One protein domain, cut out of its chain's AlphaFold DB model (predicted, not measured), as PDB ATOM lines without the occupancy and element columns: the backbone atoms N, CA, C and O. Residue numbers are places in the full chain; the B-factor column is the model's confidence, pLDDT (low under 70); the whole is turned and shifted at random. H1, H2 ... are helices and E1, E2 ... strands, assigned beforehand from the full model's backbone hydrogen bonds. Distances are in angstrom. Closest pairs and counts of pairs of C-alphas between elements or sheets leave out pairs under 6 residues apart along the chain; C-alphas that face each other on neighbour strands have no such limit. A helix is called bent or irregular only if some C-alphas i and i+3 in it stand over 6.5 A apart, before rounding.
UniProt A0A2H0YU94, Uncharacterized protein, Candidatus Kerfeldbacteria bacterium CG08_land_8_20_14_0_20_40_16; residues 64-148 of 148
ATOM      1  N   GLU A  64     -51.877 -11.687 -36.621       85.38
ATOM      2  CA  GLU A  64     -52.998 -11.146 -35.851       85.38
ATOM      3  C   GLU A  64     -53.520 -12.176 -34.841       85.38
ATOM      4  O   GLU A  64     -53.634 -11.869 -33.657       85.38
ATOM      5  N   LYS A  65     -53.746 -13.429 -35.272       82.50
ATOM      6  CA  LYS A  65     -54.173 -14.513 -34.367       82.50
ATOM      7  C   LYS A  65     -53.122 -14.783 -33.293       82.50
ATOM      8  O   LYS A  65     -53.462 -14.909 -32.121       82.50
ATOM      9  N   HIS A  66     -51.845 -14.811 -33.670       85.38
ATOM     10  CA  HIS A  66     -50.732 -15.018 -32.739       85.38
ATOM     11  C   HIS A  66     -50.634 -13.915 -31.675       85.38
ATOM     12  O   HIS A  66     -50.405 -14.198 -30.498       85.38
ATOM     13  N   GLU A  67     -50.893 -12.659 -32.049       85.00
ATOM     14  CA  GLU A  67     -50.873 -11.526 -31.121       85.00
ATOM     15  C   GLU A  67     -51.978 -11.607 -30.052       85.00
ATOM     16  O   GLU A  67     -51.780 -11.147 -28.921       85.00
ATOM     17  N   THR A  68     -53.119 -12.234 -30.366       85.12
ATOM     18  CA  THR A  68     -54.229 -12.394 -29.409       85.12
ATOM     19  C   THR A  68     -53.927 -13.366 -28.263       85.12
ATOM     20  O   THR A  68     -54.508 -13.226 -27.185       85.12
ATOM     21  N   ILE A  69     -52.984 -14.297 -28.452       82.56
ATOM     22  CA  ILE A  69     -52.626 -15.337 -27.478       82.56
ATOM     23  C   ILE A  69     -51.579 -14.778 -26.507       82.56
ATOM     24  O   ILE A  69     -50.375 -14.759 -26.770       82.56
ATOM     25  N   LYS A  70     -52.023 -14.255 -25.369       78.19
ATOM     26  CA  LYS A  70     -51.202 -13.570 -24.360       78.19
ATOM     27  C   LYS A  70     -51.025 -14.347 -23.063       78.19
ATOM     28  O   LYS A  70     -49.994 -14.176 -22.418       78.19
ATOM     29  N   THR A  71     -51.988 -15.180 -22.689       72.38
ATOM     30  CA  THR A  71     -51.999 -15.888 -21.407       72.38
ATOM     31  C   THR A  71     -52.226 -17.384 -21.586       72.38
ATOM     32  O   THR A  71     -52.757 -17.841 -22.596       72.38
ATOM     33  N   VAL A  72     -51.836 -18.157 -20.570       69.31
ATOM     34  CA  VAL A  72     -52.035 -19.616 -20.526       69.31
ATOM     35  C   VAL A  72     -53.521 -19.983 -20.584       69.31
ATOM     36  O   VAL A  72     -53.888 -20.965 -21.216       69.31
ATOM     37  N   ASP A  73     -54.399 -19.153 -20.019       70.69
ATOM     38  CA  ASP A  73     -55.851 -19.382 -20.044       70.69
ATOM     39  C   ASP A  73     -56.429 -19.412 -21.472       70.69
ATOM     40  O   ASP A  73     -57.514 -19.950 -21.701       70.69
ATOM     41  N   GLN A  74     -55.696 -18.866 -22.447       73.75
ATOM     42  CA  GLN A  74     -56.093 -18.834 -23.851       73.75
ATOM     43  C   GLN A  74     -55.684 -20.093 -24.631       73.75
ATOM     44  O   GLN A  74     -56.002 -20.194 -25.809       73.75
ATOM     45  N   GLN A  75     -55.071 -21.094 -23.988       75.25
ATOM     46  CA  GLN A  75     -54.785 -22.398 -24.611       75.25
ATOM     47  C   GLN A  75     -56.041 -23.100 -25.151       75.25
ATOM     48  O   GLN A  75     -55.988 -23.893 -26.085       75.25
ATOM     49  N   ASN A  76     -57.206 -22.794 -24.577       80.25
ATOM     50  CA  ASN A  76     -58.465 -23.406 -24.984       80.25
ATOM     51  C   ASN A  76     -59.190 -22.684 -26.125       80.25
ATOM     52  O   ASN A  76     -60.213 -23.213 -26.579       80.25
ATOM     53  N   THR A  77     -58.706 -21.518 -26.574       86.56
ATOM     54  CA  THR A  77     -59.360 -20.756 -27.647       86.56
ATOM     55  C   THR A  77     -59.162 -21.417 -29.009       86.56
ATOM     56  O   THR A  77     -58.282 -22.261 -29.197       86.56
ATOM     57  N   GLU A  78     -60.017 -21.060 -29.967       89.88
ATOM     58  CA  GLU A  78     -59.944 -21.609 -31.323       89.88
ATOM     59  C   GLU A  78     -58.633 -21.211 -32.012       89.88
ATOM     60  O   GLU A  78     -58.029 -22.033 -32.695       89.88
ATOM     61  N   GLU A  79     -58.133 -19.997 -31.761       87.50
ATOM     62  CA  GLU A  79     -56.885 -19.491 -32.336       87.50
ATOM     63  C   GLU A  79     -55.667 -20.288 -31.864       87.50
ATOM     64  O   GLU A  79     -54.789 -20.599 -32.671       87.50
ATOM     65  N   TYR A  80     -55.609 -20.645 -30.575       88.56
ATOM     66  CA  TYR A  80     -54.526 -21.470 -30.044       88.56
ATOM     67  C   TYR A  80     -54.530 -22.854 -30.690       88.56
ATOM     68  O   TYR A  80     -53.514 -23.296 -31.227       88.56
ATOM     69  N   LYS A  81     -55.696 -23.507 -30.692       89.44
ATOM     70  CA  LYS A  81     -55.873 -24.866 -31.221       89.44
ATOM     71  C   LYS A  81     -55.619 -24.952 -32.719       89.44
ATOM     72  O   LYS A  81     -55.104 -25.958 -33.193       89.44
ATOM     73  N   GLU A  82     -55.953 -23.910 -33.474       90.56
ATOM     74  CA  GLU A  82     -55.651 -23.836 -34.903       90.56
ATOM     75  C   GLU A  82     -54.135 -23.837 -35.151       90.56
ATOM     76  O   GLU A  82     -53.647 -24.600 -35.988       90.56
ATOM     77  N   ILE A  83     -53.380 -23.028 -34.399       89.44
ATOM     78  CA  ILE A  83     -51.916 -22.959 -34.518       89.44
ATOM     79  C   ILE A  83     -51.269 -24.263 -34.033       89.44
ATOM     80  O   ILE A  83     -50.404 -24.809 -34.719       89.44
ATOM     81  N   GLU A  84     -51.704 -24.791 -32.890       89.62
ATOM     82  CA  GLU A  84     -51.219 -26.060 -32.337       89.62
ATOM     83  C   GLU A  84     -51.471 -27.230 -33.301       89.62
ATOM     84  O   GLU A  84     -50.548 -27.976 -33.630       89.62
ATOM     85  N   SER A  85     -52.692 -27.364 -33.824       91.19
ATOM     86  CA  SER A  85     -53.049 -28.421 -34.778       91.19
ATOM     87  C   SER A  85     -52.238 -28.321 -36.073       91.19
ATOM     88  O   SER A  85     -51.801 -29.334 -36.638       91.19
ATOM     89  N   TYR A  86     -51.967 -27.096 -36.528       91.69
ATOM     90  CA  TYR A  86     -51.067 -26.875 -37.649       91.69
ATOM     91  C   TYR A  86     -49.644 -27.363 -37.334       91.69
ATOM     92  O   TYR A  86     -49.058 -28.089 -38.139       91.69
ATOM     93  N   PHE A  87     -49.100 -27.062 -36.150       90.81
ATOM     94  CA  PHE A  87     -47.774 -27.547 -35.743       90.81
ATOM     95  C   PHE A  87     -47.719 -29.067 -35.633       90.81
ATOM     96  O   PHE A  87     -46.784 -29.674 -36.155       90.81
ATOM     97  N   GLN A  88     -48.744 -29.694 -35.057       91.00
ATOM     98  CA  GLN A  88     -48.865 -31.153 -34.991       91.00
ATOM     99  C   GLN A  88     -48.831 -31.793 -36.377       91.00
ATOM    100  O   GLN A  88     -48.156 -32.802 -36.572       91.00
ATOM    101  N   THR A  89     -49.500 -31.184 -37.358       92.19
ATOM    102  CA  THR A  89     -49.492 -31.665 -38.746       92.19
ATOM    103  C   THR A  89     -48.081 -31.635 -39.342       92.19
ATOM    104  O   THR A  89     -47.663 -32.585 -40.006       92.19
ATOM    105  N   ILE A  90     -47.318 -30.569 -39.085       90.50
ATOM    106  CA  ILE A  90     -45.940 -30.443 -39.576       90.50
ATOM    107  C   ILE A  90     -45.008 -31.435 -38.875       90.50
ATOM    108  O   ILE A  90     -44.192 -32.064 -39.549       90.50
ATOM    109  N   ILE A  91     -45.145 -31.614 -37.561       88.38
ATOM    110  CA  ILE A  91     -44.363 -32.587 -36.788       88.38
ATOM    111  C   ILE A  91     -44.664 -34.014 -37.269       88.38
ATOM    112  O   ILE A  91     -43.744 -34.778 -37.549       88.38
ATOM    113  N   ALA A  92     -45.937 -34.363 -37.467       90.19
ATOM    114  CA  ALA A  92     -46.334 -35.675 -37.978       90.19
ATOM    115  C   ALA A  92     -45.768 -35.960 -39.382       90.19
ATOM    116  O   ALA A  92     -45.453 -37.106 -39.704       90.19
ATOM    117  N   ALA A  93     -45.611 -34.925 -40.214       90.81
ATOM    118  CA  ALA A  93     -45.003 -35.040 -41.539       90.81
ATOM    119  C   ALA A  93     -43.461 -35.107 -41.516       90.81
ATOM    120  O   ALA A  93     -42.862 -35.518 -42.509       90.81
ATOM    121  N   ASN A  94     -42.820 -34.705 -40.414       85.75
ATOM    122  CA  ASN A  94     -41.366 -34.615 -40.271       85.75
ATOM    123  C   ASN A  94     -40.943 -35.241 -38.927       85.75
ATOM    124  O   ASN A  94     -40.662 -34.506 -37.980       85.75
ATOM    125  N   PRO A  95     -40.893 -36.584 -38.817       85.56
ATOM    126  CA  PRO A  95     -40.643 -37.290 -37.553       85.56
ATOM    127  C   PRO A  95     -39.272 -37.002 -36.917       85.56
ATOM    128  O   PRO A  95     -39.032 -37.367 -35.772       85.56
ATOM    129  N   GLU A  96     -38.353 -36.372 -37.646       83.38
ATOM    130  CA  GLU A  96     -37.087 -35.859 -37.122       83.38
ATOM    131  C   GLU A  96     -37.218 -34.559 -36.307       83.38
ATOM    132  O   GLU A  96     -36.251 -34.148 -35.664       83.38
ATOM    133  N   ILE A  97     -38.367 -33.884 -36.374       84.12
ATOM    134  CA  ILE A  97     -38.665 -32.690 -35.586       84.12
ATOM    135  C   ILE A  97     -39.271 -33.149 -34.267       84.12
ATOM    136  O   ILE A  97     -40.349 -33.734 -34.248       84.12
ATOM    137  N   ASP A  98     -38.578 -32.852 -33.172       84.69
ATOM    138  CA  ASP A  98     -39.072 -33.171 -31.835       84.69
ATOM    139  C   ASP A  98     -40.302 -32.322 -31.494       84.69
ATOM    140  O   ASP A  98     -41.345 -32.875 -31.169       84.69
ATOM    141  N   ASP A  99     -40.215 -30.997 -31.666       85.12
ATOM    142  CA  ASP A  99     -41.320 -30.065 -31.426       85.12
ATOM    143  C   ASP A  99     -41.178 -28.771 -32.252       85.12
ATOM    144  O   ASP A  99     -40.104 -28.442 -32.770       85.12
ATOM    145  N   ILE A 100     -42.275 -28.023 -32.374       88.06
ATOM    146  CA  ILE A 100     -42.354 -26.698 -32.992       88.06
ATOM    147  C   ILE A 100     -43.045 -25.767 -32.009       88.06
ATOM    148  O   ILE A 100     -44.154 -26.046 -31.567       88.06
ATOM    149  N   TYR A 101     -42.426 -24.623 -31.732       88.38
ATOM    150  CA  TYR A 101     -42.997 -23.612 -30.857       88.38
ATOM    151  C   TYR A 101     -42.785 -22.202 -31.392       88.38
ATOM    152  O   TYR A 101     -41.920 -21.945 -32.232       88.38
ATOM    153  N   THR A 102     -43.579 -21.271 -30.872       87.94
ATOM    154  CA  THR A 102     -43.457 -19.843 -31.156       87.94
ATOM    155  C   THR A 102     -43.161 -19.057 -29.897       87.94
ATOM    156  O   THR A 102     -43.604 -19.392 -28.794       87.94
ATOM    157  N   LEU A 103     -42.398 -17.989 -30.089       86.38
ATOM    158  CA  LEU A 103     -42.039 -17.047 -29.052       86.38
ATOM    159  C   LEU A 103     -42.572 -15.668 -29.436       86.38
ATOM    160  O   LEU A 103     -42.807 -15.392 -30.604       86.38
ATOM    161  N   ARG A 104     -42.744 -14.792 -28.454       82.88
ATOM    162  CA  ARG A 104     -43.040 -13.377 -28.673       82.88
ATOM    163  C   ARG A 104     -42.130 -12.527 -27.792       82.88
ATOM    164  O   ARG A 104     -41.941 -12.886 -26.626       82.88
ATOM    165  N   PRO A 105     -41.576 -11.413 -28.295       81.81
ATOM    166  CA  PRO A 105     -40.835 -10.480 -27.456       81.81
ATOM    167  C   PRO A 105     -41.718  -9.913 -26.340       81.81
ATOM    168  O   PRO A 105     -42.914  -9.679 -26.524       81.81
ATOM    169  N   THR A 106     -41.124  -9.703 -25.170       82.25
ATOM    170  CA  THR A 106     -41.765  -8.967 -24.071       82.25
ATOM    171  C   THR A 106     -41.423  -7.477 -24.145       82.25
ATOM    172  O   THR A 106     -40.794  -7.026 -25.102       82.25
ATOM    173  N   GLU A 107     -41.821  -6.700 -23.135       84.94
ATOM    174  CA  GLU A 107     -41.370  -5.309 -22.991       84.94
ATOM    175  C   GLU A 107     -39.840  -5.203 -22.862       84.94
ATOM    176  O   GLU A 107     -39.256  -4.214 -23.306       84.94
ATOM    177  N   ASP A 108     -39.180  -6.227 -22.306       84.12
ATOM    178  CA  ASP A 108     -37.724  -6.345 -22.352       84.12
ATOM    179  C   ASP A 108     -37.311  -7.048 -23.660       84.12
ATOM    180  O   ASP A 108     -37.650  -8.221 -23.859       84.12
ATOM    181  N   PRO A 109     -36.539  -6.386 -24.545       81.06
ATOM    182  CA  PRO A 109     -36.109  -6.964 -25.818       81.06
ATOM    183  C   PRO A 109     -35.171  -8.171 -25.668       81.06
ATOM    184  O   PRO A 109     -34.918  -8.870 -26.649       81.06
ATOM    185  N   ASN A 110     -34.636  -8.428 -24.472       84.38
ATOM    186  CA  ASN A 110     -33.801  -9.596 -24.188       84.38
ATOM    187  C   ASN A 110     -34.609 -10.797 -23.684       84.38
ATOM    188  O   ASN A 110     -34.042 -11.874 -23.494       84.38
ATOM    189  N   ILE A 111     -35.913 -10.622 -23.449       80.50
ATOM    190  CA  ILE A 111     -36.789 -11.651 -22.901       80.50
ATOM    191  C   ILE A 111     -37.872 -11.982 -23.925       80.50
ATOM    192  O   ILE A 111     -38.637 -11.128 -24.374       80.50
ATOM    193  N   MET A 112     -37.951 -13.267 -24.257       80.81
ATOM    194  CA  MET A 112     -38.979 -13.842 -25.115       80.81
ATOM    195  C   MET A 112     -39.928 -14.681 -24.258       80.81
ATOM    196  O   MET A 112     -39.489 -15.416 -23.377       80.81
ATOM    197  N   THR A 113     -41.224 -14.588 -24.528       79.00
ATOM    198  CA  THR A 113     -42.263 -15.399 -23.887       79.00
ATOM    199  C   THR A 113     -42.759 -16.465 -24.848       79.00
ATOM    200  O   THR A 113     -42.969 -16.201 -26.029       79.00
ATOM    201  N   PHE A 114     -42.949 -17.669 -24.326       82.56
ATOM    202  CA  PHE A 114     -43.567 -18.778 -25.038       82.56
ATOM    203  C   PHE A 114     -45.045 -18.498 -25.343       82.56
ATOM    204  O   PHE A 114     -45.757 -17.988 -24.478       82.56
ATOM    205  N   VAL A 115     -45.504 -18.844 -26.550       83.62
ATOM    206  CA  VAL A 115     -46.897 -18.617 -26.974       83.62
ATOM    207  C   VAL A 115     -47.625 -19.933 -27.235       83.62
ATOM    208  O   VAL A 115     -48.555 -20.260 -26.503       83.62
ATOM    209  N   VAL A 116     -47.200 -20.701 -28.243       83.88
ATOM    210  CA  VAL A 116     -47.831 -21.972 -28.656       83.88
ATOM    211  C   VAL A 116     -46.749 -22.998 -28.988       83.88
ATOM    212  O   VAL A 116     -45.755 -22.619 -29.612       83.88
ATOM    213  N   ALA A 117     -46.961 -24.266 -28.621       85.31
ATOM    214  CA  ALA A 117     -46.184 -25.429 -29.066       85.31
ATOM    215  C   ALA A 117     -47.096 -26.407 -29.810       85.31
ATOM    216  O   ALA A 117     -48.311 -26.357 -29.653       85.31
ATOM    217  N   GLY A 118     -46.513 -27.288 -30.622       81.62
ATOM    218  CA  GLY A 118     -47.247 -28.380 -31.258       81.62
ATOM    219  C   GLY A 118     -47.507 -29.541 -30.306       81.62
ATOM    220  O   GLY A 118     -48.317 -30.414 -30.608       81.62
ATOM    221  N   GLN A 119     -46.818 -29.588 -29.170       75.25
ATOM    222  CA  GLN A 119     -46.925 -30.683 -28.220       75.25
ATOM    223  C   GLN A 119     -47.207 -30.167 -26.818       75.25
ATOM    224  O   GLN A 119     -46.533 -29.269 -26.313       75.25
ATOM    225  N   GLU A 120     -48.192 -30.783 -26.169       64.69
ATOM    226  CA  GLU A 120     -48.403 -30.600 -24.742       64.69
ATOM    227  C   GLU A 120     -47.234 -31.210 -23.956       64.69
ATOM    228  O   GLU A 120     -46.712 -32.278 -24.292       64.69
ATOM    229  N   SER A 121     -46.839 -30.546 -22.868       57.34
ATOM    230  CA  SER A 121     -45.919 -31.117 -21.886       57.34
ATOM    231  C   SER A 121     -46.511 -32.409 -21.313       57.34
ATOM    232  O   SER A 121     -47.529 -32.369 -20.621       57.34
ATOM    233  N   GLY A 122     -45.869 -33.543 -21.577       53.09
ATOM    234  CA  GLY A 122     -46.307 -34.860 -21.126       53.09
ATOM    235  C   GLY A 122     -45.123 -35.796 -20.910       53.09
ATOM    236  O   GLY A 122     -44.010 -35.506 -21.331       53.09
ATOM    237  N   ASP A 123     -45.359 -36.908 -20.223       55.91
ATOM    238  CA  ASP A 123     -44.379 -37.986 -20.063       55.91
ATOM    239  C   ASP A 123     -44.353 -38.828 -21.351       55.91
ATOM    240  O   ASP A 123     -45.213 -39.683 -21.575       55.91
ATOM    241  N   ARG A 124     -43.418 -38.519 -22.258       56.47
ATOM    242  CA  ARG A 124     -43.384 -39.112 -23.610       56.47
ATOM    243  C   ARG A 124     -42.589 -40.403 -23.675       56.47
ATOM    244  O   ARG A 124     -42.808 -41.222 -24.567       56.47
ATOM    245  N   ASN A 125     -41.640 -40.567 -22.766       64.38
ATOM    246  CA  ASN A 125     -40.775 -41.736 -22.685       64.38
ATOM    247  C   ASN A 125     -41.286 -42.756 -21.644       64.38
ATOM    248  O   ASN A 125     -40.683 -43.822 -21.499       64.38
ATOM    249  N   ASN A 126     -42.423 -42.457 -21.002       62.44
ATOM    250  CA  ASN A 126     -43.072 -43.258 -19.973       62.44
ATOM    251  C   ASN A 126     -42.122 -43.545 -18.797       62.44
ATOM    252  O   ASN A 126     -42.102 -44.656 -18.257       62.44
ATOM    253  N   ASP A 127     -41.283 -42.565 -18.454       76.31
ATOM    254  CA  ASP A 127     -40.321 -42.641 -17.355       76.31
ATOM    255  C   ASP A 127     -40.898 -42.155 -16.012       76.31
ATOM    256  O   ASP A 127     -40.190 -42.150 -15.001       76.31
ATOM    257  N   ASN A 128     -42.200 -41.843 -15.975       60.31
ATOM    258  CA  ASN A 128     -42.941 -41.250 -14.863       60.31
ATOM    259  C   ASN A 128     -42.494 -39.830 -14.483       60.31
ATOM    260  O   ASN A 128     -42.862 -39.338 -13.410       60.31
ATOM    261  N   TYR A 129     -41.748 -39.143 -15.346       55.09
ATOM    262  CA  TYR A 129     -41.494 -37.717 -15.242       55.09
ATOM    263  C   TYR A 129     -42.212 -37.001 -16.387       55.09
ATOM    264  O   TYR A 129     -42.038 -37.308 -17.560       55.09
ATOM    265  N   ILE A 130     -43.029 -35.997 -16.050       48.16
ATOM    266  CA  ILE A 130     -43.478 -35.044 -17.068       48.16
ATOM    267  C   ILE A 130     -42.207 -34.383 -17.588       48.16
ATOM    268  O   ILE A 130     -41.479 -33.789 -16.784       48.16
ATOM    269  N   ASP A 131     -41.960 -34.467 -18.897       60.88
ATOM    270  CA  ASP A 131     -40.932 -33.682 -19.570       60.88
ATOM    271  C   ASP A 131     -41.331 -32.198 -19.453       60.88
ATOM    272  O   ASP A 131     -41.891 -31.578 -20.356       60.88
ATOM    273  N   GLN A 132     -41.116 -31.618 -18.273       47.78
ATOM    274  CA  GLN A 132     -41.246 -30.192 -18.047       47.78
ATOM    275  C   GLN A 132     -40.133 -29.548 -18.838       47.78
ATOM    276  O   GLN A 132     -38.969 -29.752 -18.487       47.78
ATOM    277  N   TYR A 133     -40.517 -28.818 -19.893       52.38
ATOM    278  CA  TYR A 133     -39.713 -27.865 -20.655       52.38
ATOM    279  C   TYR A 133     -38.251 -27.873 -20.231       52.38
ATOM    280  O   TYR A 133     -37.811 -27.057 -19.417       52.38
ATOM    281  N   ARG A 134     -37.533 -28.891 -20.719       40.50
ATOM    282  CA  ARG A 134     -36.145 -29.168 -20.373       40.50
ATOM    283  C   ARG A 134     -35.370 -27.916 -20.736       40.50
ATOM    284  O   ARG A 134     -35.154 -27.706 -21.921       40.50
ATOM    285  N   ASN A 135     -35.063 -27.092 -19.723       37.41
ATOM    286  CA  ASN A 135     -34.387 -25.796 -19.792       37.41
ATOM    287  C   ASN A 135     -34.124 -25.374 -21.231       37.41
ATOM    288  O   ASN A 135     -33.118 -25.811 -21.795       37.41
ATOM    289  N   PHE A 136     -35.029 -24.583 -21.820       46.03
ATOM    290  CA  PHE A 136     -34.768 -23.930 -23.093       46.03
ATOM    291  C   PHE A 136     -33.456 -23.164 -22.951       46.03
ATOM    292  O   PHE A 136     -33.421 -22.024 -22.499       46.03
ATOM    293  N   VAL A 137     -32.346 -23.802 -23.303       35.12
ATOM    294  CA  VAL A 137     -31.171 -23.099 -23.756       35.12
ATOM    295  C   VAL A 137     -31.622 -22.689 -25.140       35.12
ATOM    296  O   VAL A 137     -31.692 -23.566 -26.009       35.12
ATOM    297  N   PRO A 138     -32.027 -21.424 -25.369       37.03
ATOM    298  CA  PRO A 138     -32.196 -20.988 -26.733       37.03
ATOM    299  C   PRO A 138     -30.896 -21.386 -27.414       37.03
ATOM    300  O   PRO A 138     -29.810 -21.001 -26.965       37.03
ATOM    301  N   ILE A 139     -30.982 -22.192 -28.469       35.91
ATOM    302  CA  ILE A 139     -29.892 -22.260 -29.425       35.91
ATOM    303  C   ILE A 139     -29.929 -20.886 -30.096       35.91
ATOM    304  O   ILE A 139     -30.387 -20.717 -31.220       35.91
ATOM    305  N   LEU A 140     -29.473 -19.872 -29.354       33.22
ATOM    306  CA  LEU A 140     -28.871 -18.674 -29.871       33.22
ATOM    307  C   LEU A 140     -27.708 -19.214 -30.686       33.22
ATOM    308  O   LEU A 140     -26.576 -19.348 -30.215       33.22
ATOM    309  N   VAL A 141     -28.001 -19.543 -31.941       32.75
ATOM    310  CA  VAL A 141     -27.034 -19.377 -33.004       32.75
ATOM    311  C   VAL A 141     -26.673 -17.899 -32.920       32.75
ATOM    312  O   VAL A 141     -27.337 -17.046 -33.506       32.75
ATOM    313  N   ARG A 142     -25.667 -17.584 -32.090       30.22
ATOM    314  CA  ARG A 142     -24.921 -16.330 -32.141       30.22
ATOM    315  C   ARG A 142     -24.610 -16.138 -33.623       30.22
ATOM    316  O   ARG A 142     -23.781 -16.874 -34.151       30.22
ATOM    317  N   ASN A 143     -25.348 -15.222 -34.253       30.00
ATOM    318  CA  ASN A 143     -25.345 -14.815 -35.666       30.00
ATOM    319  C   ASN A 143     -26.559 -15.146 -36.546       30.00
ATOM    320  O   ASN A 143     -26.490 -14.872 -37.743       30.00
ATOM    321  N   THR A 144     -27.704 -15.614 -36.046       30.61
ATOM    322  CA  THR A 144     -28.927 -15.499 -36.868       30.61
ATOM    323  C   THR A 144     -30.167 -15.265 -36.024       30.61
ATOM    324  O   THR A 144     -30.843 -16.182 -35.577       30.61
ATOM    325  N   MET A 145     -30.440 -13.978 -35.834       30.06
ATOM    326  CA  MET A 145     -31.756 -13.424 -35.564       30.06
ATOM    327  C   MET A 145     -32.750 -14.023 -36.572       30.06
ATOM    328  O   MET A 145     -32.721 -13.682 -37.753       30.06
ATOM    329  N   LEU A 146     -33.588 -14.952 -36.123       30.92
ATOM    330  CA  LEU A 146     -34.816 -15.311 -36.820       30.92
ATOM    331  C   LEU A 146     -35.947 -14.964 -35.860       30.92
ATOM    332  O   LEU A 146     -36.372 -15.766 -35.037       30.92
ATOM    333  N   ILE A 147     -36.285 -13.675 -35.913       33.66
ATOM    334  CA  ILE A 147     -37.485 -13.091 -35.327       33.66
ATOM    335  C   ILE A 147     -38.651 -13.676 -36.088       33.66
ATOM    336  O   ILE A 147     -38.717 -13.479 -37.304       33.66
ATOM    337  N   ILE A 148     -39.540 -14.335 -35.356       39.16
ATOM    338  CA  ILE A 148     -40.977 -14.350 -35.612       39.16
ATOM    339  C   ILE A 148     -41.612 -14.291 -34.236       39.16
ATOM    340  O   ILE A 148     -41.247 -15.165 -33.416       39.16
TER     341      ILE A 148
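What this domain is: This is residues 64 to 148 of the 148 residues of an uncharacterized protein of Candidatus Kerfeldbacteria bacterium CG08_land_8_20_14_0_20_40_16 (UniProt A0A2H0YU94). A small two-stranded hairpin, E1 and E2, has three helices on one side, with the longest, H3, running past the end of E2 and the short H1 and H2 nearer to the chain's turn into H3; a long tail, residues 118 to 148, goes out from the end of E2 and comes back in a wide loop past the hairpin's other side. Residues 124 to 129 and 139 to 146 of this tail stick out. The printed part has 85 residues, with three named helices and two named strands that follow along the chain in the order H1, H2, H3, E1, E2, and the two strands make an antiparallel sheet. The class is mixed, helices and strands, with only 37 residues in named elements. The whole is only just compact, close to loose, with a radius of gyration of the C-alphas of 14.0 A and spans of 38 by 33 by 25 A.

How they stand to each other: H1, residues 64 to 68, and H3, residues 78 to 93, only just touch, with 3 pairs of C-alphas within 8 A; H3 does so with residues 79 to 80 alone, and the closest C-alphas, of Lys 65 and Glu 79, are 6.0 A apart. H2, residues 72 to 76, is apart from H1. H2 and H3 are close but not clearly touching, their closest C-alphas being those of Gln 74 and Tyr 80, 6.9 A apart. E1, residues 101 to 105, and E2, residues 112 to 117, form a hairpin, antiparallel at 153 degrees. N 104 and O 113, and N 113 and O 104, are both 2.8 A apart, within hydrogen-bond range. The closest C-alphas of H3 and E2 are those of Glu 84 and Ala 117, at 6.0 A. H2 and E2 are near each other, while H2 and E1 are apart. In H1 and H3 every O i to N i+4 pair is within hydrogen-bond range; in H2 it is 0 of 1, beside 1 of 2 O i to N i+3 pairs.

Where its parts are: H1 begins at C-alpha 64, at (-52.998, -11.146, -35.851), and measures 6.7 A. H2 measures 8.7 A and is irregular, but only just: C-alphas 73 and 76 are 6.9 A apart. H3 measures 22.5 A and ends at C-alpha 93, at (-45.003, -35.040, -41.539). E1 measures 13.7 A and E2 14.2 A, E2 ending at C-alpha 117, at (-46.184, -25.429, -29.066).

The domain as a whole: The two C-alphas farthest apart are those of Glu 64 and Asp 127, at 38.7 A. The printed part has no cut and ends at Ile 148, the chain's last residue. No link between named elements is long. The mean pLDDT of the printed part is 71.4; it is under 70 at residue 72, residues 120 to 126 and residues 128 to 148.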